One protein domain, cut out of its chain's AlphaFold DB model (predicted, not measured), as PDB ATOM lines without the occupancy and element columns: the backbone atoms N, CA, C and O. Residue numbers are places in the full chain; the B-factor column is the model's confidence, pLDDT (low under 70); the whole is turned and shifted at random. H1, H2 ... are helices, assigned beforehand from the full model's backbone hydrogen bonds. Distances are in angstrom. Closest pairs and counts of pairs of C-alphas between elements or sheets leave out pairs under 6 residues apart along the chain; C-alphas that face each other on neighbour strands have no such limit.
ATOM      1  N   GLY A  43     159.081 116.024 125.695       96.06
ATOM      2  CA  GLY A  43     158.347 117.047 124.950       96.06
ATOM      3  C   GLY A  43     157.451 117.848 125.886       96.06
ATOM      4  O   GLY A  43     157.579 119.068 125.970       96.06
ATOM      5  N   LYS A  44     156.645 117.136 126.679       96.94
ATOM      6  CA  LYS A  44     155.744 117.740 127.674       96.94
ATOM      7  C   LYS A  44     156.493 118.475 128.774       96.94
ATOM      8  O   LYS A  44     156.090 119.563 129.165       96.94
ATOM      9  N   GLN A  45     157.630 117.943 129.223       97.12
ATOM     10  CA  GLN A  45     158.503 118.652 130.157       97.12
ATOM     11  C   GLN A  45     159.004 119.982 129.567       97.12
ATOM     12  O   GLN A  45     159.017 121.005 130.254       97.12
ATOM     13  N   GLY A  46     159.409 119.986 128.292       97.62
ATOM     14  CA  GLY A  46     159.850 121.199 127.606       97.62
ATOM     15  C   GLY A  46     158.739 122.242 127.459       97.62
ATOM     16  O   GLY A  46     158.999 123.435 127.605       97.62
ATOM     17  N   GLU A  47     157.505 121.810 127.204       98.12
ATOM     18  CA  GLU A  47     156.324 122.684 127.172       98.12
ATOM     19  C   GLU A  47     155.979 123.222 128.564       98.12
ATOM     20  O   GLU A  47     155.811 124.431 128.725       98.12
ATOM     21  N   ALA A  48     155.999 122.366 129.587       97.88
ATOM     22  CA  ALA A  48     155.757 122.767 130.968       97.88
ATOM     23  C   ALA A  48     156.789 123.782 131.476       97.88
ATOM     24  O   ALA A  48     156.427 124.751 132.140       97.88
ATOM     25  N   THR A  49     158.063 123.612 131.111       98.44
ATOM     26  CA  THR A  49     159.130 124.572 131.442       98.44
ATOM     27  C   THR A  49     158.824 125.948 130.849       98.44
ATOM     28  O   THR A  49     158.828 126.944 131.567       98.44
ATOM     29  N   LYS A  50     158.484 126.008 129.554       98.25
ATOM     30  CA  LYS A  50     158.135 127.271 128.882       98.25
ATOM     31  C   LYS A  50     156.914 127.938 129.512       98.25
ATOM     32  O   LYS A  50     156.896 129.157 129.656       98.25
ATOM     33  N   ALA A  51     155.903 127.149 129.874       98.06
ATOM     34  CA  ALA A  51     154.712 127.655 130.540       98.06
ATOM     35  C   ALA A  51     155.052 128.253 131.913       98.06
ATOM     36  O   ALA A  51     154.640 129.374 132.202       98.06
ATOM     37  N   MET A  52     155.859 127.563 132.724       98.00
ATOM     38  CA  MET A  52     156.303 128.073 134.026       98.00
ATOM     39  C   MET A  52     157.141 129.351 133.901       98.00
ATOM     40  O   MET A  52     156.926 130.294 134.665       98.00
ATOM     41  N   ASP A  53     158.037 129.421 132.913       97.88
ATOM     42  CA  ASP A  53     158.808 130.635 132.624       97.88
ATOM     43  C   ASP A  53     157.885 131.812 132.268       97.88
ATOM     44  O   ASP A  53     158.077 132.924 132.758       97.88
ATOM     45  N   ALA A  54     156.844 131.577 131.461       97.25
ATOM     46  CA  ALA A  54     155.855 132.599 131.123       97.25
ATOM     47  C   ALA A  54     155.034 133.032 132.352       97.25
ATOM     48  O   ALA A  54     154.908 134.230 132.618       97.25
ATOM     49  N   ILE A  55     154.541 132.073 133.141       97.12
ATOM     50  CA  ILE A  55     153.768 132.302 134.372       97.12
ATOM     51  C   ILE A  55     154.548 133.165 135.373       97.12
ATOM     52  O   ILE A  55     153.976 134.044 136.022       97.12
ATOM     53  N   ALA A  56     155.864 132.971 135.478       96.00
ATOM     54  CA  ALA A  56     156.714 133.752 136.374       96.00
ATOM     55  C   ALA A  56     156.750 135.255 136.031       96.00
ATOM     56  O   ALA A  56     157.037 136.075 136.905       96.00
ATOM     57  N   THR A  57     156.441 135.625 134.784       96.56
ATOM     58  CA  THR A  57     156.477 137.018 134.304       96.56
ATOM     59  C   THR A  57     155.145 137.756 134.412       96.56
ATOM     60  O   THR A  57     155.114 138.975 134.239       96.56
ATOM     61  N   VAL A  58     154.050 137.050 134.710       96.12
ATOM     62  CA  VAL A  58     152.717 137.653 134.812       96.12
ATOM     63  C   VAL A  58     152.352 138.025 136.250       96.12
ATOM     64  O   VAL A  58     152.977 137.572 137.223       96.12
ATOM     65  N   ALA A  59     151.313 138.852 136.380       94.94
ATOM     66  CA  ALA A  59     150.730 139.202 137.668       94.94
ATOM     67  C   ALA A  59     150.181 137.948 138.390       94.94
ATOM     68  O   ALA A  59     149.725 137.019 137.715       94.94
ATOM     69  N   PRO A  60     150.271 137.876 139.736       92.06
ATOM     70  CA  PRO A  60     149.903 136.682 140.503       92.06
ATOM     71  C   PRO A  60     148.479 136.169 140.265       92.06
ATOM     72  O   PRO A  60     148.283 134.961 140.194       92.06
ATOM     73  N   ASP A  61     147.526 137.076 140.080       91.25
ATOM     74  CA  ASP A  61     146.109 136.809 139.816       91.25
ATOM     75  C   ASP A  61     145.857 136.080 138.486       91.25
ATOM     76  O   ASP A  61     144.909 135.311 138.369       91.25
ATOM     77  N   MET A  62     146.728 136.259 137.490       93.19
ATOM     78  CA  MET A  62     146.623 135.571 136.195       93.19
ATOM     79  C   MET A  62     147.275 134.182 136.182       93.19
ATOM     80  O   MET A  62     147.076 133.409 135.242       93.19
ATOM     81  N   ARG A  63     148.095 133.855 137.187       94.75
ATOM     82  CA  ARG A  63     148.891 132.618 137.198       94.75
ATOM     83  C   ARG A  63     148.046 131.344 137.218       94.75
ATOM     84  O   ARG A  63     148.400 130.448 136.451       94.75
ATOM     85  N   PRO A  64     146.960 131.234 138.011       93.62
ATOM     86  CA  PRO A  64     146.151 130.017 138.042       93.62
ATOM     87  C   PRO A  64     145.547 129.715 136.672       93.62
ATOM     88  O   PRO A  64     145.745 128.626 136.143       93.62
ATOM     89  N   ALA A  65     144.927 130.718 136.045       93.81
ATOM     90  CA  ALA A  65     144.313 130.589 134.727       93.81
ATOM     91  C   ALA A  65     145.331 130.204 133.637       93.81
ATOM     92  O   ALA A  65     145.062 129.332 132.810       93.81
ATOM     93  N   LEU A  66     146.532 130.794 133.649       96.06
ATOM     94  CA  LEU A  66     147.590 130.413 132.705       96.06
ATOM     95  C   LEU A  66     148.135 129.005 132.965       96.06
ATOM     96  O   LEU A  66     148.424 128.282 132.012       96.06
ATOM     97  N   ALA A  67     148.255 128.592 134.227       97.31
ATOM     98  CA  ALA A  67     148.659 127.235 134.575       97.31
ATOM     99  C   ALA A  67     147.618 126.202 134.117       97.31
ATOM    100  O   ALA A  67     147.986 125.180 133.536       97.31
ATOM    101  N   THR A  68     146.327 126.497 134.299       96.69
ATOM    102  CA  THR A  68     145.222 125.705 133.748       96.69
ATOM    103  C   THR A  68     145.339 125.569 132.233       96.69
ATOM    104  O   THR A  68     145.338 124.445 131.725       96.69
ATOM    105  N   ALA A  69     145.464 126.691 131.515       97.06
ATOM    106  CA  ALA A  69     145.567 126.697 130.056       97.06
ATOM    107  C   ALA A  69     146.740 125.834 129.575       97.06
ATOM    108  O   ALA A  69     146.578 125.025 128.664       97.06
ATOM    109  N   ALA A  70     147.896 125.955 130.232       97.81
ATOM    110  CA  ALA A  70     149.081 125.174 129.903       97.81
ATOM    111  C   ALA A  70     148.868 123.666 130.114       97.81
ATOM    112  O   ALA A  70     149.231 122.876 129.247       97.81
ATOM    113  N   ILE A  71     148.250 123.247 131.224       97.50
ATOM    114  CA  ILE A  71     147.924 121.828 131.458       97.50
ATOM    115  C   ILE A  71     146.989 121.294 130.371       97.50
ATOM    116  O   ILE A  71     147.207 120.193 129.860       97.50
ATOM    117  N   VAL A  72     145.967 122.071 129.998       97.19
ATOM    118  CA  VAL A  72     145.076 121.693 128.899       97.19
ATOM    119  C   VAL A  72     145.874 121.577 127.605       97.19
ATOM    120  O   VAL A  72     145.794 120.541 126.964       97.19
ATOM    121  N   GLU A  73     146.689 122.558 127.234       97.31
ATOM    122  CA  GLU A  73     147.476 122.519 125.994       97.31
ATOM    123  C   GLU A  73     148.396 121.286 125.913       97.31
ATOM    124  O   GLU A  73     148.398 120.585 124.898       97.31
ATOM    125  N   ILE A  74     149.102 120.971 127.002       97.69
ATOM    126  CA  ILE A  74     150.072 119.865 127.076       97.69
ATOM    127  C   ILE A  74     149.384 118.489 127.025       97.69
ATOM    128  O   ILE A  74     149.895 117.530 126.429       97.69
ATOM    129  N   ASP A  75     148.224 118.346 127.675       97.00
ATOM    130  CA  ASP A  75     147.606 117.043 127.936       97.00
ATOM    131  C   ASP A  75     146.169 116.884 127.421       97.00
ATOM    132  O   ASP A  75     145.558 115.845 127.682       97.00
ATOM    133  N   LYS A  76     145.631 117.818 126.622       96.12
ATOM    134  CA  LYS A  76     144.236 117.795 126.122       96.12
ATOM    135  C   LYS A  76     143.800 116.431 125.600       96.12
ATOM    136  O   LYS A  76     142.728 115.944 125.936       96.12
ATOM    137  N   ALA A  77     144.643 115.800 124.783       95.31
ATOM    138  CA  ALA A  77     144.347 114.509 124.163       95.31
ATOM    139  C   ALA A  77     144.408 113.321 125.141       95.31
ATOM    140  O   ALA A  77     143.865 112.255 124.849       95.31
ATOM    141  N   ALA A  78     145.100 113.476 126.271       95.19
ATOM    142  CA  ALA A  78     145.211 112.454 127.302       95.19
ATOM    143  C   ALA A  78     144.100 112.570 128.351       95.19
ATOM    144  O   ALA A  78     143.760 111.556 128.956       95.19
ATOM    145  N   LEU A  79     143.543 113.762 128.576       96.31
ATOM    146  CA  LEU A  79     142.517 114.014 129.587       96.31
ATOM    147  C   LEU A  79     141.111 113.585 129.126       96.31
ATOM    148  O   LEU A  79     140.811 113.596 127.931       96.31
ATOM    149  N   PRO A  80     140.210 113.223 130.061       96.25
ATOM    150  CA  PRO A  80     138.800 113.039 129.738       96.25
ATOM    151  C   PRO A  80     138.191 114.329 129.159       96.25
ATOM    152  O   PRO A  80     138.432 115.399 129.722       96.25
ATOM    153  N   PRO A  81     137.353 114.261 128.104       96.38
ATOM    154  CA  PRO A  81     136.781 115.454 127.474       96.38
ATOM    155  C   PRO A  81     136.012 116.371 128.433       96.38
ATOM    156  O   PRO A  81     136.136 117.585 128.349       96.38
ATOM    157  N   SER A  82     135.266 115.799 129.378       94.75
ATOM    158  CA  SER A  82     134.531 116.565 130.390       94.75
ATOM    159  C   SER A  82     135.452 117.294 131.370       94.75
ATOM    160  O   SER A  82     135.106 118.367 131.851       94.75
ATOM    161  N   LEU A  83     136.638 116.743 131.651       95.31
ATOM    162  CA  LEU A  83     137.643 117.406 132.483       95.31
ATOM    163  C   LEU A  83     138.299 118.566 131.732       95.31
ATOM    164  O   LEU A  83     138.526 119.616 132.319       95.31
ATOM    165  N   VAL A  84     138.549 118.390 130.431       96.38
ATOM    166  CA  VAL A  84     139.016 119.471 129.553       96.38
ATOM    167  C   VAL A  84     137.996 120.609 129.515       96.38
ATOM    168  O   VAL A  84     138.382 121.742 129.757       96.38
ATOM    169  N   GLU A  85     136.708 120.312 129.311       94.38
ATOM    170  CA  GLU A  85     135.630 121.317 129.323       94.38
ATOM    171  C   GLU A  85     135.601 122.109 130.642       94.38
ATOM    172  O   GLU A  85     135.517 123.335 130.633       94.38
ATOM    173  N   GLY A  86     135.721 121.419 131.782       93.56
ATOM    174  CA  GLY A  86     135.774 122.066 133.095       93.56
ATOM    175  C   GLY A  86     137.005 122.959 133.287       93.56
ATOM    176  O   GLY A  86     136.892 124.025 133.881       93.56
ATOM    177  N   LEU A  87     138.168 122.549 132.774       94.88
ATOM    178  CA  LEU A  87     139.402 123.336 132.848       94.88
ATOM    179  C   LEU A  87     139.371 124.545 131.900       94.88
ATOM    180  O   LEU A  87     139.716 125.646 132.312       94.88
ATOM    181  N   GLU A  88     138.917 124.372 130.658       94.62
ATOM    182  CA  GLU A  88     138.795 125.463 129.674       94.62
ATOM    183  C   GLU A  88     137.811 126.544 130.148       94.62
ATOM    184  O   GLU A  88     138.017 127.732 129.893       94.62
ATOM    185  N   ALA A  89     136.794 126.168 130.931       91.31
ATOM    186  CA  ALA A  89     135.862 127.116 131.534       91.31
ATOM    187  C   ALA A  89     136.553 128.195 132.383       91.31
ATOM    188  O   ALA A  89     136.125 129.346 132.347       91.31
ATOM    189  N   ILE A  90     137.637 127.855 133.086       88.94
ATOM    190  CA  ILE A  90     138.389 128.787 133.947       88.94
ATOM    191  C   ILE A  90     138.944 129.959 133.130       88.94
ATOM    192  O   ILE A  90     139.040 131.084 133.616       88.94
ATOM    193  N   THR A  91     139.307 129.705 131.873       88.00
ATOM    194  CA  THR A  91     139.933 130.695 130.991       88.00
ATOM    195  C   THR A  91     138.964 131.324 129.997       88.00
ATOM    196  O   THR A  91     139.230 132.417 129.503       88.00
ATOM    197  N   GLU A  92     137.859 130.647 129.683       90.00
ATOM    198  CA  GLU A  92     136.970 131.019 128.574       90.00
ATOM    199  C   GLU A  92     135.566 131.456 129.011       90.00
ATOM    200  O   GLU A  92     134.821 132.008 128.203       90.00
ATOM    201  N   SER A  93     135.181 131.205 130.265       87.44
ATOM    202  CA  SER A  93     133.840 131.515 130.777       87.44
ATOM    203  C   SER A  93     133.841 132.671 131.771       87.44
ATOM    204  O   SER A  93     134.870 133.016 132.352       87.44
ATOM    205  N   ASP A  94     132.656 133.236 132.008       85.56
ATOM    206  CA  ASP A  94     132.443 134.174 133.108       85.56
ATOM    207  C   ASP A  94     132.704 133.483 134.463       85.56
ATOM    208  O   ASP A  94     132.336 132.309 134.614       85.56
ATOM    209  N   PRO A  95     133.270 134.190 135.466       80.38
ATOM    210  CA  PRO A  95     133.581 133.624 136.784       80.38
ATOM    211  C   PRO A  95     132.400 132.909 137.451       80.38
ATOM    212  O   PRO A  95     132.566 131.841 138.037       80.38
ATOM    213  N   ASP A  96     131.186 133.441 137.279       79.94
ATOM    214  CA  ASP A  96     129.949 132.869 137.826       79.94
ATOM    215  C   ASP A  96     129.646 131.454 137.290       79.94
ATOM    216  O   ASP A  96     128.877 130.707 137.897       79.94
ATOM    217  N   MET A  97     130.232 131.063 136.151       85.56
ATOM    218  CA  MET A  97     130.058 129.732 135.563       85.56
ATOM    219  C   MET A  97     131.193 128.757 135.884       85.56
ATOM    220  O   MET A  97     131.015 127.556 135.667       85.56
ATOM    221  N   HIS A  98     132.339 129.232 136.384       87.75
ATOM    222  CA  HIS A  98     133.522 128.393 136.620       87.75
ATOM    223  C   HIS A  98     133.197 127.242 137.568       87.75
ATOM    224  O   HIS A  98     133.384 126.078 137.216       87.75
ATOM    225  N   GLU A  99     132.620 127.554 138.732       83.81
ATOM    226  CA  GLU A  99     132.267 126.553 139.745       83.81
ATOM    227  C   GLU A  99     131.262 125.529 139.195       83.81
ATOM    228  O   GLU A  99     131.408 124.326 139.412       83.81
ATOM    229  N   ALA A 100     130.267 125.981 138.426       87.62
ATOM    230  CA  ALA A 100     129.244 125.108 137.860       87.62
ATOM    231  C   ALA A 100     129.813 124.138 136.810       87.62
ATOM    232  O   ALA A 100     129.474 122.950 136.819       87.62
ATOM    233  N   LEU A 101     130.686 124.620 135.920       90.62
ATOM    234  CA  LEU A 101     131.313 123.803 134.875       90.62
ATOM    235  C   LEU A 101     132.370 122.854 135.452       90.62
ATOM    236  O   LEU A 101     132.418 121.682 135.071       90.62
ATOM    237  N   LEU A 102     133.136 123.298 136.450       89.75
ATOM    238  CA  LEU A 102     134.039 122.430 137.203       89.75
ATOM    239  C   LEU A 102     133.265 121.350 137.958       89.75
ATOM    240  O   LEU A 102     133.584 120.170 137.828       89.75
ATOM    241  N   ALA A 103     132.193 121.703 138.669       88.00
ATOM    242  CA  ALA A 103     131.351 120.726 139.351       88.00
ATOM    243  C   ALA A 103     130.760 119.703 138.368       88.00
ATOM    244  O   ALA A 103     130.821 118.499 138.628       88.00
ATOM    245  N   LYS A 104     130.253 120.151 137.208       90.50
ATOM    246  CA  LYS A 104     129.796 119.261 136.126       90.50
ATOM    247  C   LYS A 104     130.900 118.284 135.711       90.50
ATOM    248  O   LYS A 104     130.643 117.080 135.664       90.50
ATOM    249  N   SER A 105     132.123 118.769 135.489       92.06
ATOM    250  CA  SER A 105     133.258 117.919 135.110       92.06
ATOM    251  C   SER A 105     133.550 116.823 136.144       92.06
ATOM    252  O   SER A 105     133.789 115.672 135.775       92.06
ATOM    253  N   LEU A 106     133.447 117.129 137.441       91.19
ATOM    254  CA  LEU A 106     133.633 116.149 138.513       91.19
ATOM    255  C   LEU A 106     132.543 115.072 138.485       91.19
ATOM    256  O   LEU A 106     132.845 113.879 138.560       91.19
ATOM    257  N   PHE A 107     131.279 115.481 138.337       89.56
ATOM    258  CA  PHE A 107     130.138 114.561 138.276       89.56
ATOM    259  C   PHE A 107     130.181 113.636 137.056       89.56
ATOM    260  O   PHE A 107     129.753 112.484 137.145       89.56
ATOM    261  N   GLU A 108     130.720 114.112 135.934       93.94
ATOM    262  CA  GLU A 108     130.890 113.326 134.709       93.94
ATOM    263  C   GLU A 108     132.094 112.366 134.771       93.94
ATOM    264  O   GLU A 108     132.216 111.484 133.921       93.94
ATOM    265  N   ASN A 109     132.949 112.469 135.798       93.69
ATOM    266  CA  ASN A 109     134.135 111.627 135.991       93.69
ATOM    267  C   ASN A 109     134.117 110.838 137.322       93.69
ATOM    268  O   ASN A 109     135.093 110.875 138.080       93.69
ATOM    269  N   PRO A 110     133.068 110.039 137.615       91.75
ATOM    270  CA  PRO A 110     132.929 109.360 138.907       91.75
ATOM    271  C   PRO A 110     134.043 108.337 139.180       91.75
ATOM    272  O   PRO A 110     134.380 108.089 140.334       91.75
ATOM    273  N   GLY A 111     134.634 107.745 138.135       92.56
ATOM    274  CA  GLY A 111     135.764 106.822 138.276       92.56
ATOM    275  C   GLY A 111     137.006 107.508 138.845       92.56
ATOM    276  O   GLY A 111     137.549 107.051 139.845       92.56
ATOM    277  N   LEU A 112     137.407 108.639 138.258       92.75
ATOM    278  CA  LEU A 112     138.548 109.424 138.740       92.75
ATOM    279  C   LEU A 112     138.278 110.022 140.118       92.75
ATOM    280  O   LEU A 112     139.149 109.996 140.982       92.75
ATOM    281  N   LEU A 113     137.052 110.489 140.348       92.62
ATOM    282  CA  LEU A 113     136.646 111.002 141.647       92.62
ATOM    283  C   LEU A 113     136.775 109.935 142.749       92.62
ATOM    284  O   LEU A 113     137.285 110.226 143.826       92.62
ATOM    285  N   ASN A 114     136.378 108.687 142.475       93.62
ATOM    286  CA  ASN A 114     136.556 107.572 143.411       93.62
ATOM    287  C   ASN A 114     138.032 107.188 143.611       93.62
ATOM    288  O   ASN A 114     138.400 106.683 144.667       93.62
ATOM    289  N   GLU A 115     138.894 107.385 142.614       91.69
ATOM    290  CA  GLU A 115     140.328 107.103 142.758       91.69
ATOM    291  C   GLU A 115     141.033 108.111 143.668       91.69
ATOM    292  O   GLU A 115     141.923 107.728 144.442       91.69
ATOM    293  N   VAL A 116     140.609 109.377 143.589       91.75
ATOM    294  CA  VAL A 116     141.075 110.442 144.478       91.75
ATOM    295  C   VAL A 116     140.456 110.262 145.866       91.75
ATOM    296  O   VAL A 116     141.181 110.048 146.832       91.75
ATOM    297  N   CYS A 117     139.123 110.257 145.965       91.56
ATOM    298  CA  CYS A 117     138.411 110.348 147.243       91.56
ATOM    299  C   CYS A 117     137.938 109.016 147.845       91.56
ATOM    300  O   CYS A 117     137.246 108.996 148.862       91.56
ATOM    301  N   GLY A 118     138.305 107.887 147.244       90.25
ATOM    302  CA  GLY A 118     137.936 106.560 147.730       90.25
ATOM    303  C   GLY A 118     136.474 106.184 147.469       90.25
ATOM    304  O   GLY A 118     135.749 106.828 146.714       90.25
ATOM    305  N   SER A 119     136.028 105.095 148.102       88.00
ATOM    306  CA  SER A 119     134.691 104.515 147.890       88.00
ATOM    307  C   SER A 119     133.537 105.427 148.310       88.00
ATOM    308  O   SER A 119     132.429 105.284 147.792       88.00
ATOM    309  N   ASP A 120     133.793 106.365 149.220       88.19
ATOM    310  CA  ASP A 120     132.776 107.257 149.782       88.19
ATOM    311  C   ASP A 120     132.674 108.592 149.032       88.19
ATOM    312  O   ASP A 120     131.915 109.471 149.441       88.19
ATOM    313  N   ALA A 121     133.378 108.748 147.903       91.06
ATOM    314  CA  ALA A 121     133.438 110.005 147.161       91.06
ATOM    315  C   ALA A 121     132.053 110.570 146.811       91.06
ATOM    316  O   ALA A 121     131.809 111.768 146.943       91.06
ATOM    317  N   LYS A 122     131.101 109.708 146.430       86.94
ATOM    318  CA  LYS A 122     129.719 110.128 146.153       86.94
ATOM    319  C   LYS A 122     129.035 110.717 147.389       86.94
ATOM    320  O   LYS A 122     128.380 111.749 147.282       86.94
ATOM    321  N   ALA A 123     129.164 110.057 148.540       89.19
ATOM    322  CA  ALA A 123     128.578 110.529 149.791       89.19
ATOM    323  C   ALA A 123     129.240 111.838 150.243       89.19
ATOM    324  O   ALA A 123     128.543 112.760 150.666       89.19
ATOM    325  N   LEU A 124     130.561 111.950 150.065       90.81
ATOM    326  CA  LEU A 124     131.305 113.183 150.293       90.81
ATOM    327  C   LEU A 124     130.746 114.324 149.433       90.81
ATOM    328  O   LEU A 124     130.274 115.305 150.001       90.81
ATOM    329  N   MET A 125     130.689 114.175 148.104       89.56
ATOM    330  CA  MET A 125     130.169 115.226 147.212       89.56
ATOM    331  C   MET A 125     128.728 115.628 147.542       89.56
ATOM    332  O   MET A 125     128.386 116.807 147.518       89.56
ATOM    333  N   GLN A 126     127.877 114.663 147.903       87.50
ATOM    334  CA  GLN A 126     126.509 114.947 148.345       87.50
ATOM    335  C   GLN A 126     126.471 115.742 149.655       87.50
ATOM    336  O   GLN A 126     125.635 116.633 149.799       87.50
ATOM    337  N   SER A 127     127.364 115.446 150.601       88.94
ATOM    338  CA  SER A 127     127.437 116.172 151.871       88.94
ATOM    339  C   SER A 127     127.921 117.615 151.703       88.94
ATOM    340  O   SER A 127     127.459 118.496 152.422       88.94
ATOM    341  N   LEU A 128     128.790 117.888 150.722       87.44
ATOM    342  CA  LEU A 128     129.300 119.240 150.464       87.44
ATOM    343  C   LEU A 128     128.186 120.212 150.063       87.44
ATOM    344  O   LEU A 128     128.218 121.374 150.462       87.44
ATOM    345  N   ALA A 129     127.168 119.732 149.344       83.19
ATOM    346  CA  ALA A 129     126.030 120.543 148.915       83.19
ATOM    347  C   ALA A 129     125.205 121.107 150.087       83.19
ATOM    348  O   ALA A 129     124.575 122.153 149.949       83.19
ATOM    349  N   THR A 130     125.204 120.431 151.240       86.38
ATOM    350  CA  THR A 130     124.470 120.855 152.447       86.38
ATOM    351  C   THR A 130     125.382 121.401 153.544       86.38
ATOM    352  O   THR A 130     124.894 121.881 154.566       86.38
ATOM    353  N   MET A 131     126.699 121.341 153.335       87.56
ATOM    354  CA  MET A 131     127.704 121.826 154.270       87.56
ATOM    355  C   MET A 131     127.902 123.338 154.141       87.56
ATOM    356  O   MET A 131     127.871 123.892 153.036       87.56
ATOM    357  N   ASP A 132     128.151 123.981 155.283       86.44
ATOM    358  CA  ASP A 132     128.575 125.379 155.354       86.44
ATOM    359  C   ASP A 132     129.875 125.593 154.555       86.44
ATOM    360  O   ASP A 132     130.782 124.760 154.677       86.44
ATOM    361  N   PRO A 133     130.007 126.672 153.757       78.62
ATOM    362  CA  PRO A 133     131.190 126.907 152.932       78.62
ATOM    363  C   PRO A 133     132.514 126.816 153.696       78.62
ATOM    364  O   PRO A 133     133.450 126.198 153.194       78.62
ATOM    365  N   ALA A 134     132.571 127.305 154.943       79.88
ATOM    366  CA  ALA A 134     133.788 127.251 155.757       79.88
ATOM    367  C   ALA A 134     134.228 125.813 156.110       79.88
ATOM    368  O   ALA A 134     135.393 125.574 156.427       79.88
ATOM    369  N   GLY A 135     133.311 124.840 156.065       85.31
ATOM    370  CA  GLY A 135     133.600 123.426 156.312       85.31
ATOM    371  C   GLY A 135     133.954 122.621 155.059       85.31
ATOM    372  O   GLY A 135     134.567 121.557 155.186       85.31
ATOM    373  N   ARG A 136     133.588 123.104 153.863       86.69
ATOM    374  CA  ARG A 136     133.695 122.338 152.606       86.69
ATOM    375  C   ARG A 136     135.130 122.003 152.246       86.69
ATOM    376  O   ARG A 136     135.412 120.853 151.925       86.69
ATOM    377  N   ASP A 137     136.026 122.975 152.363       85.19
ATOM    378  CA  ASP A 137     137.455 122.787 152.112       85.19
ATOM    379  C   ASP A 137     138.042 121.702 153.041       85.19
ATOM    380  O   ASP A 137     138.623 120.720 152.582       85.19
ATOM    381  N   ALA A 138     137.764 121.764 154.350       87.88
ATOM    382  CA  ALA A 138     138.241 120.752 155.300       87.88
ATOM    383  C   ALA A 138     137.710 119.345 154.995       87.88
ATOM    384  O   ALA A 138     138.424 118.353 155.184       87.88
ATOM    385  N   ALA A 139     136.453 119.259 154.560       89.75
ATOM    386  CA  ALA A 139     135.814 118.006 154.192       89.75
ATOM    387  C   ALA A 139     136.384 117.435 152.890       89.75
ATOM    388  O   ALA A 139     136.687 116.244 152.855       89.75
ATOM    389  N   LEU A 140     136.580 118.263 151.861       88.62
ATOM    390  CA  LEU A 140     137.238 117.874 150.613       88.62
ATOM    391  C   LEU A 140     138.656 117.387 150.881       88.62
ATOM    392  O   LEU A 140     139.002 116.272 150.508       88.62
ATOM    393  N   TRP A 141     139.443 118.166 151.617       88.25
ATOM    394  CA  TRP A 141     140.824 117.835 151.939       88.25
ATOM    395  C   TRP A 141     140.965 116.468 152.615       88.25
ATOM    396  O   TRP A 141     141.684 115.587 152.137       88.25
ATOM    397  N   LYS A 142     140.246 116.271 153.726       88.69
ATOM    398  CA  LYS A 142     140.320 115.033 154.513       88.69
ATOM    399  C   LYS A 142     139.642 113.870 153.805       88.69
ATOM    400  O   LYS A 142     140.185 112.770 153.786       88.69
ATOM    401  N   GLY A 143     138.465 114.114 153.236       89.19
ATOM    402  CA  GLY A 143     137.674 113.104 152.542       89.19
ATOM    403  C   GLY A 143     138.355 112.594 151.276       89.19
ATOM    404  O   GLY A 143     138.179 111.431 150.930       89.19
ATOM    405  N   CYS A 144     139.176 113.429 150.634       90.75
ATOM    406  CA  CYS A 144     139.924 113.062 149.440       90.75
ATOM    407  C   CYS A 144     141.398 112.709 149.685       90.75
ATOM    408  O   CYS A 144     142.084 112.314 148.749       90.75
ATOM    409  N   ASN A 145     141.884 112.809 150.931       87.19
ATOM    410  CA  ASN A 145     143.279 112.559 151.312       87.19
ATOM    411  C   ASN A 145     144.280 113.203 150.335       87.19
ATOM    412  O   ASN A 145     145.113 112.532 149.722       87.19
ATOM    413  N   MET A 146     144.154 114.515 150.162       87.12
ATOM    414  CA  MET A 146     144.837 115.249 149.094       87.12
ATOM    415  C   MET A 146     146.376 115.200 149.219       87.12
ATOM    416  O   MET A 146     147.075 115.132 148.215       87.12
ATOM    417  N   GLU A 147     146.939 115.068 150.426       89.19
ATOM    418  CA  GLU A 147     148.399 114.924 150.601       89.19
ATOM    419  C   GLU A 147     148.982 113.646 149.991       89.19
ATOM    420  O   GLU A 147     150.164 113.600 149.640       89.19
ATOM    421  N   ARG A 148     148.166 112.593 149.837       85.75
ATOM    422  CA  ARG A 148     148.600 111.256 149.396       85.75
ATOM    423  C   ARG A 148     149.415 111.281 148.105       85.75
ATOM    424  O   ARG A 148     150.268 110.417 147.899       85.75
ATOM    425  N   HIS A 149     149.120 112.222 147.214       81.62
ATOM    426  CA  HIS A 149     149.714 112.295 145.883       81.62
ATOM    427  C   HIS A 149     150.936 113.223 145.807       81.62
ATOM    428  O   HIS A 149     151.643 113.219 144.794       81.62
ATOM    429  N   GLY A 150     151.216 113.978 146.876       84.62
ATOM    430  CA  GLY A 150     152.336 114.917 146.943       84.62
ATOM    431  C   GLY A 150     152.237 116.065 145.934       84.62
ATOM    432  O   GLY A 150     153.265 116.580 145.506       84.62
ATOM    433  N   VAL A 151     151.019 116.408 145.498       86.50
ATOM    434  CA  VAL A 151     150.740 117.594 144.664       86.50
ATOM    435  C   VAL A 151     150.585 118.836 145.547       86.50
ATOM    436  O   VAL A 151     150.967 119.931 145.140       86.50
ATOM    437  N   MET A 152     150.055 118.650 146.760       87.81
ATOM    438  CA  MET A 152     149.819 119.696 147.748       87.81
ATOM    439  C   MET A 152     150.039 119.162 149.172       87.81
ATOM    440  O   MET A 152     149.794 117.981 149.430       87.81
ATOM    441  N   THR A 153     150.486 120.023 150.088       89.38
ATOM    442  CA  THR A 153     150.602 119.751 151.532       89.38
ATOM    443  C   THR A 153     149.510 120.477 152.324       89.38
ATOM    444  O   THR A 153     148.897 121.417 151.826       89.38
ATOM    445  N   GLU A 154     149.265 120.091 153.579       88.12
ATOM    446  CA  GLU A 154     148.270 120.754 154.439       88.12
ATOM    447  C   GLU A 154     148.577 122.242 154.649       88.12
ATOM    448  O   GLU A 154     147.657 123.042 154.809       88.12
ATOM    449  N   ALA A 155     149.853 122.634 154.585       87.38
ATOM    450  CA  ALA A 155     150.264 124.030 154.691       87.38
ATOM    451  C   ALA A 155     149.818 124.882 153.486       87.38
ATOM    452  O   ALA A 155     149.552 126.070 153.652       87.38
ATOM    453  N   ASP A 156     149.696 124.281 152.302       85.94
ATOM    454  CA  ASP A 156     149.326 124.969 151.057       85.94
ATOM    455  C   ASP A 156     147.804 125.173 150.928       85.94
ATOM    456  O   ASP A 156     147.328 125.988 150.134       85.94
ATOM    457  N   ARG A 157     147.025 124.443 151.736       87.62
ATOM    458  CA  ARG A 157     145.558 124.408 151.679       87.62
ATOM    459  C   ARG A 157     144.914 125.786 151.824       87.62
ATOM    460  O   ARG A 157     143.953 126.077 151.128       87.62
ATOM    461  N   ALA A 158     145.429 126.628 152.719       85.69
ATOM    462  CA  ALA A 158     144.807 127.912 153.055       85.69
ATOM    463  C   ALA A 158     144.877 128.971 151.939       85.69
ATOM    464  O   ALA A 158     144.244 130.009 152.081       85.69
ATOM    465  N   GLY A 159     145.661 128.738 150.882       85.94
ATOM    466  CA  GLY A 159     145.756 129.625 149.718       85.94
ATOM    467  C   GLY A 159     145.346 128.944 148.416       85.94
ATOM    468  O   GLY A 159     145.801 129.368 147.354       85.94
ATOM    469  N   SER A 160     144.568 127.861 148.498       87.94
ATOM    470  CA  SER A 160     144.186 127.057 147.339       87.94
ATOM    471  C   SER A 160     142.674 126.925 147.198       87.94
ATOM    472  O   SER A 160     141.984 126.602 148.162       87.94
ATOM    473  N   ASP A 161     142.175 127.078 145.973       88.44
ATOM    474  CA  ASP A 161     140.791 126.784 145.630       88.44
ATOM    475  C   ASP A 161     140.548 125.269 145.791       88.44
ATOM    476  O   ASP A 161     141.214 124.446 145.143       88.44
ATOM    477  N   PRO A 162     139.604 124.851 146.652       87.25
ATOM    478  CA  PRO A 162     139.429 123.444 146.993       87.25
ATOM    479  C   PRO A 162     138.856 122.612 145.834       87.25
ATOM    480  O   PRO A 162     139.106 121.404 145.759       87.25
ATOM    481  N   LEU A 163     138.097 123.229 144.920       88.44
ATOM    482  CA  LEU A 163     137.529 122.553 143.759       88.44
ATOM    483  C   LEU A 163     138.606 122.329 142.693       88.44
ATOM    484  O   LEU A 163     138.739 121.216 142.175       88.44
ATOM    485  N   LEU A 164     139.426 123.347 142.427       90.50
ATOM    486  CA  LEU A 164     140.591 123.235 141.549       90.50
ATOM    487  C   LEU A 164     141.631 122.281 142.112       90.50
ATOM    488  O   LEU A 164     142.200 121.503 141.349       90.50
ATOM    489  N   ALA A 165     141.832 122.259 143.429       91.12
ATOM    490  CA  ALA A 165     142.694 121.274 144.065       91.12
ATOM    491  C   ALA A 165     142.224 119.847 143.763       91.12
ATOM    492  O   ALA A 165     143.028 119.008 143.343       91.12
ATOM    493  N   LEU A 166     140.926 119.561 143.917       92.25
ATOM    494  CA  LEU A 166     140.347 118.256 143.582       92.25
ATOM    495  C   LEU A 166     140.560 117.898 142.104       92.25
ATOM    496  O   LEU A 166     141.029 116.800 141.793       92.25
ATOM    497  N   VAL A 167     140.281 118.836 141.199       93.94
ATOM    498  CA  VAL A 167     140.493 118.652 139.758       93.94
ATOM    499  C   VAL A 167     141.971 118.403 139.435       93.94
ATOM    500  O   VAL A 167     142.280 117.465 138.699       93.94
ATOM    501  N   ALA A 168     142.900 119.154 140.032       94.25
ATOM    502  CA  ALA A 168     144.341 118.969 139.862       94.25
ATOM    503  C   ALA A 168     144.789 117.558 140.265       94.25
ATOM    504  O   ALA A 168     145.591 116.932 139.570       94.25
ATOM    505  N   HIS A 169     144.231 117.017 141.349       94.19
ATOM    506  CA  HIS A 169     144.517 115.652 141.790       94.19
ATOM    507  C   HIS A 169     143.940 114.604 140.832       94.19
ATOM    508  O   HIS A 169     144.601 113.602 140.553       94.19
ATOM    509  N   MET A 170     142.751 114.839 140.269       95.19
ATOM    510  CA  MET A 170     142.190 113.966 139.230       95.19
ATOM    511  C   MET A 170     143.059 113.959 137.971       95.19
ATOM    512  O   MET A 170     143.365 112.884 137.455       95.19
ATOM    513  N   VAL A 171     143.509 115.135 137.517       96.06
ATOM    514  CA  VAL A 171     144.463 115.278 136.407       96.06
ATOM    515  C   VAL A 171     145.755 114.520 136.720       96.06
ATOM    516  O   VAL A 171     146.181 113.677 135.928       96.06
ATOM    517  N   PHE A 172     146.341 114.749 137.899       95.94
ATOM    518  CA  PHE A 172     147.564 114.083 138.341       95.94
ATOM    519  C   PHE A 172     147.442 112.558 138.293       95.94
ATOM    520  O   PHE A 172     148.282 111.893 137.680       95.94
ATOM    521  N   ILE A 173     146.412 111.990 138.933       93.94
ATOM    522  CA  ILE A 173     146.213 110.537 138.987       93.94
ATOM    523  C   ILE A 173     146.023 109.986 137.579       93.94
ATOM    524  O   ILE A 173     146.639 108.976 137.230       93.94
ATOM    525  N   HIS A 174     145.192 110.645 136.772       95.44
ATOM    526  CA  HIS A 174     144.882 110.195 135.422       95.44
ATOM    527  C   HIS A 174     146.133 110.129 134.543       95.44
ATOM    528  O   HIS A 174     146.426 109.082 133.966       95.44
ATOM    529  N   LEU A 175     146.923 111.203 134.503       95.25
ATOM    530  CA  LEU A 175     148.155 111.262 133.713       95.25
ATOM    531  C   LEU A 175     149.242 110.324 134.262       95.25
ATOM    532  O   LEU A 175     149.940 109.654 133.496       95.25
ATOM    533  N   SER A 176     149.326 110.176 135.588       94.12
ATOM    534  CA  SER A 176     150.285 109.277 136.246       94.12
ATOM    535  C   SER A 176     150.054 107.795 135.926       94.12
ATOM    536  O   SER A 176     150.925 106.950 136.163       94.12
ATOM    537  N   LYS A 177     148.892 107.427 135.365       92.69
ATOM    538  CA  LYS A 177     148.645 106.062 134.874       92.69
ATOM    539  C   LYS A 177     149.492 105.721 133.658       92.69
ATOM    540  O   LYS A 177     149.898 104.566 133.544       92.69
ATOM    541  N   THR A 178     149.809 106.686 132.804       90.12
ATOM    542  CA  THR A 178     150.487 106.430 131.525       90.12
ATOM    543  C   THR A 178     151.943 106.880 131.518       90.12
ATOM    544  O   THR A 178     152.752 106.253 130.838       90.12
ATOM    545  N   ARG A 179     152.307 107.896 132.307       94.25
ATOM    546  CA  ARG A 179     153.666 108.462 132.338       94.25
ATOM    547  C   ARG A 179     154.038 109.016 133.710       94.25
ATOM    548  O   ARG A 179     153.179 109.168 134.573       94.25
ATOM    549  N   THR A 180     155.314 109.330 133.899       94.62
ATOM    550  CA  THR A 180     155.768 110.116 135.053       94.62
ATOM    551  C   THR A 180     155.658 111.601 134.718       94.62
ATOM    552  O   THR A 180     156.115 112.027 133.657       94.62
ATOM    553  N   LEU A 181     155.047 112.383 135.612       95.06
ATOM    554  CA  LEU A 181     155.008 113.843 135.501       95.06
ATOM    555  C   LEU A 181     156.326 114.428 136.012       95.06
ATOM    556  O   LEU A 181     156.785 114.063 137.101       95.06
ATOM    557  N   SER A 182     156.897 115.340 135.234       95.94
ATOM    558  CA  SER A 182     158.070 116.135 135.602       95.94
ATOM    559  C   SER A 182     157.793 117.078 136.783       95.94
ATOM    560  O   SER A 182     156.645 117.284 137.192       95.94
ATOM    561  N   SER A 183     158.854 117.661 137.349       95.38
ATOM    562  CA  SER A 183     158.746 118.697 138.384       95.38
ATOM    563  C   SER A 183     157.981 119.922 137.892       95.38
ATOM    564  O   SER A 183     157.195 120.496 138.646       95.38
ATOM    565  N   GLU A 184     158.165 120.300 136.630       96.75
ATOM    566  CA  GLU A 184     157.530 121.478 136.037       96.75
ATOM    567  C   GLU A 184     156.028 121.251 135.836       96.75
ATOM    568  O   GLU A 184     155.223 122.110 136.181       96.75
ATOM    569  N   GLU A 185     155.622 120.064 135.386       97.00
ATOM    570  CA  GLU A 185     154.202 119.707 135.255       97.00
ATOM    571  C   GLU A 185     153.496 119.641 136.609       97.00
ATOM    572  O   GLU A 185     152.363 120.095 136.750       97.00
ATOM    573  N   ARG A 186     154.175 119.119 137.636       95.88
ATOM    574  CA  ARG A 186     153.663 119.174 139.011       95.88
ATOM    575  C   ARG A 186     153.521 120.616 139.490       95.88
ATOM    576  O   ARG A 186     152.518 120.935 140.109       95.88
ATOM    577  N   SER A 187     154.473 121.485 139.156       95.94
ATOM    578  CA  SER A 187     154.422 122.907 139.517       95.94
ATOM    579  C   SER A 187     153.280 123.648 138.817       95.94
ATOM    580  O   SER A 187     152.655 124.508 139.435       95.94
ATOM    581  N   LEU A 188     152.959 123.291 137.569       97.19
ATOM    582  CA  LEU A 188     151.766 123.789 136.879       97.19
ATOM    583  C   LEU A 188     150.489 123.360 137.602       97.19
ATOM    584  O   LEU A 188     149.644 124.205 137.890       97.19
ATOM    585  N   LEU A 189     150.374 122.076 137.964       96.38
ATOM    586  CA  LEU A 189     149.240 121.592 138.753       96.38
ATOM    587  C   LEU A 189     149.135 122.326 140.087       96.38
ATOM    588  O   LEU A 189     148.034 122.690 140.473       96.38
ATOM    589  N   THR A 190     150.257 122.592 140.763       95.19
ATOM    590  CA  THR A 190     150.240 123.341 142.020       95.19
ATOM    591  C   THR A 190     149.805 124.795 141.816       95.19
ATOM    592  O   THR A 190     148.981 125.312 142.562       95.19
ATOM    593  N   THR A 191     150.312 125.450 140.770       95.50
ATOM    594  CA  THR A 191     149.995 126.851 140.449       95.50
ATOM    595  C   THR A 191     148.529 127.036 140.064       95.50
ATOM    596  O   THR A 191     147.923 128.038 140.434       95.50
ATOM    597  N   MET A 192     147.948 126.063 139.360       94.81
ATOM    598  CA  MET A 192     146.536 126.061 138.976       94.81
ATOM    599  C   MET A 192     145.590 126.154 140.178       94.81
ATOM    600  O   MET A 192     144.492 126.674 140.041       94.81
ATOM    601  N   MET A 193     145.989 125.638 141.342       93.12
ATOM    602  CA  MET A 193     145.110 125.576 142.512       93.12
ATOM    603  C   MET A 193     145.109 126.870 143.317       93.12
ATOM    604  O   MET A 193     144.292 126.980 144.216       93.12
ATOM    605  N   LEU A 194     146.017 127.817 143.059       90.94
ATOM    606  CA  LEU A 194     146.137 129.017 143.887       90.94
ATOM    607  C   LEU A 194     144.862 129.864 143.813       90.94
ATOM    608  O   LEU A 194     144.328 130.099 142.728       90.94
TER     609      LEU A 194
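What this domain is: This is residues 43 to 194 of the 200 residues of an uncharacterized protein of Enhygromyxa salina (UniProt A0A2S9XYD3). Helix H9 runs through the middle of a compact body of helices, with H1, H2, H3 and H4 running to and fro as a curved wall round it and H10 folded back on H9 and packed on H1 and H2. The hairpin of H6 and H7 makes the end of the longest axis opposite H1, and H5 crosses H9. The printed part has 152 residues with ten named helices, H1 to H10 in chain order, and no named strand: the class is all helix. It is compact, with a radius of gyration of the C-alphas of 14.5 A, and spans 41 by 32 by 30 A.

How they stand to each other: Begin with H1, residues 43 to 57; it forms a hairpin with H2, residues 60 to 75, at a shallow tilt of 12 degrees, closest at C-alphas Ile 55 and Arg 63, 5.6 A. Residues 65 to 72 of H2 alone touch H3, residues 81 to 92, closest at C-alphas Ala 65 and Thr 91, 5.8 A. H3 and H4, residues 95 to 108, form a hairpin at 8 degrees, closest at C-alphas Gly 86 and Leu 102, 4.5 A. Next come H5, residues 110 to 117, then the hairpin of H6, residues 121 to 128, and H7, residues 133 to 144, closest at C-alphas Leu 128 and Arg 136, 5.8 A. Past H8, residues 146 to 149, look for the hub, H9, residues 162 to 176, which touches H4, H5, H7, H8 and H10, residues 183 to 192. H5 stands about perpendicular to H9, at 76 degrees, closest at C-alphas Leu 112 and Met 170, 5.8 A. H10 touches H2 at a steep tilt of 54 degrees, closest at C-alphas Pro 64 and Met 192, 4.1 A. H1 and H9 are apart. Every O i to N i+4 pair is within hydrogen-bond range in H5, H6, H9 and H10; the counts are 10 of 11 in H1, 10 of 12 in H2, 6 of 8 in H3 and H7, and 8 of 10 in H4, while H8 is too short for such a pair.

Where its parts are: Find C-alpha 43 at (158.347, 117.047, 124.950); from there H1 runs 22.1 A. H2 is 23.4 A long, H4 20.6 A. H9 begins at C-alpha 162, (139.429, 123.444, 146.993), and runs 20.8 A; H10 ends at C-alpha 192, (146.536, 126.061, 138.976).

The domain as a whole: The two C-alphas farthest apart, of Gly 43 and Thr 130, are 43.8 A apart. The printed part has no cut. The link from H8 to H9, residues 150 to 161, is long. Mean pLDDT of the printed part is 91.8, and no printed residue is under 70.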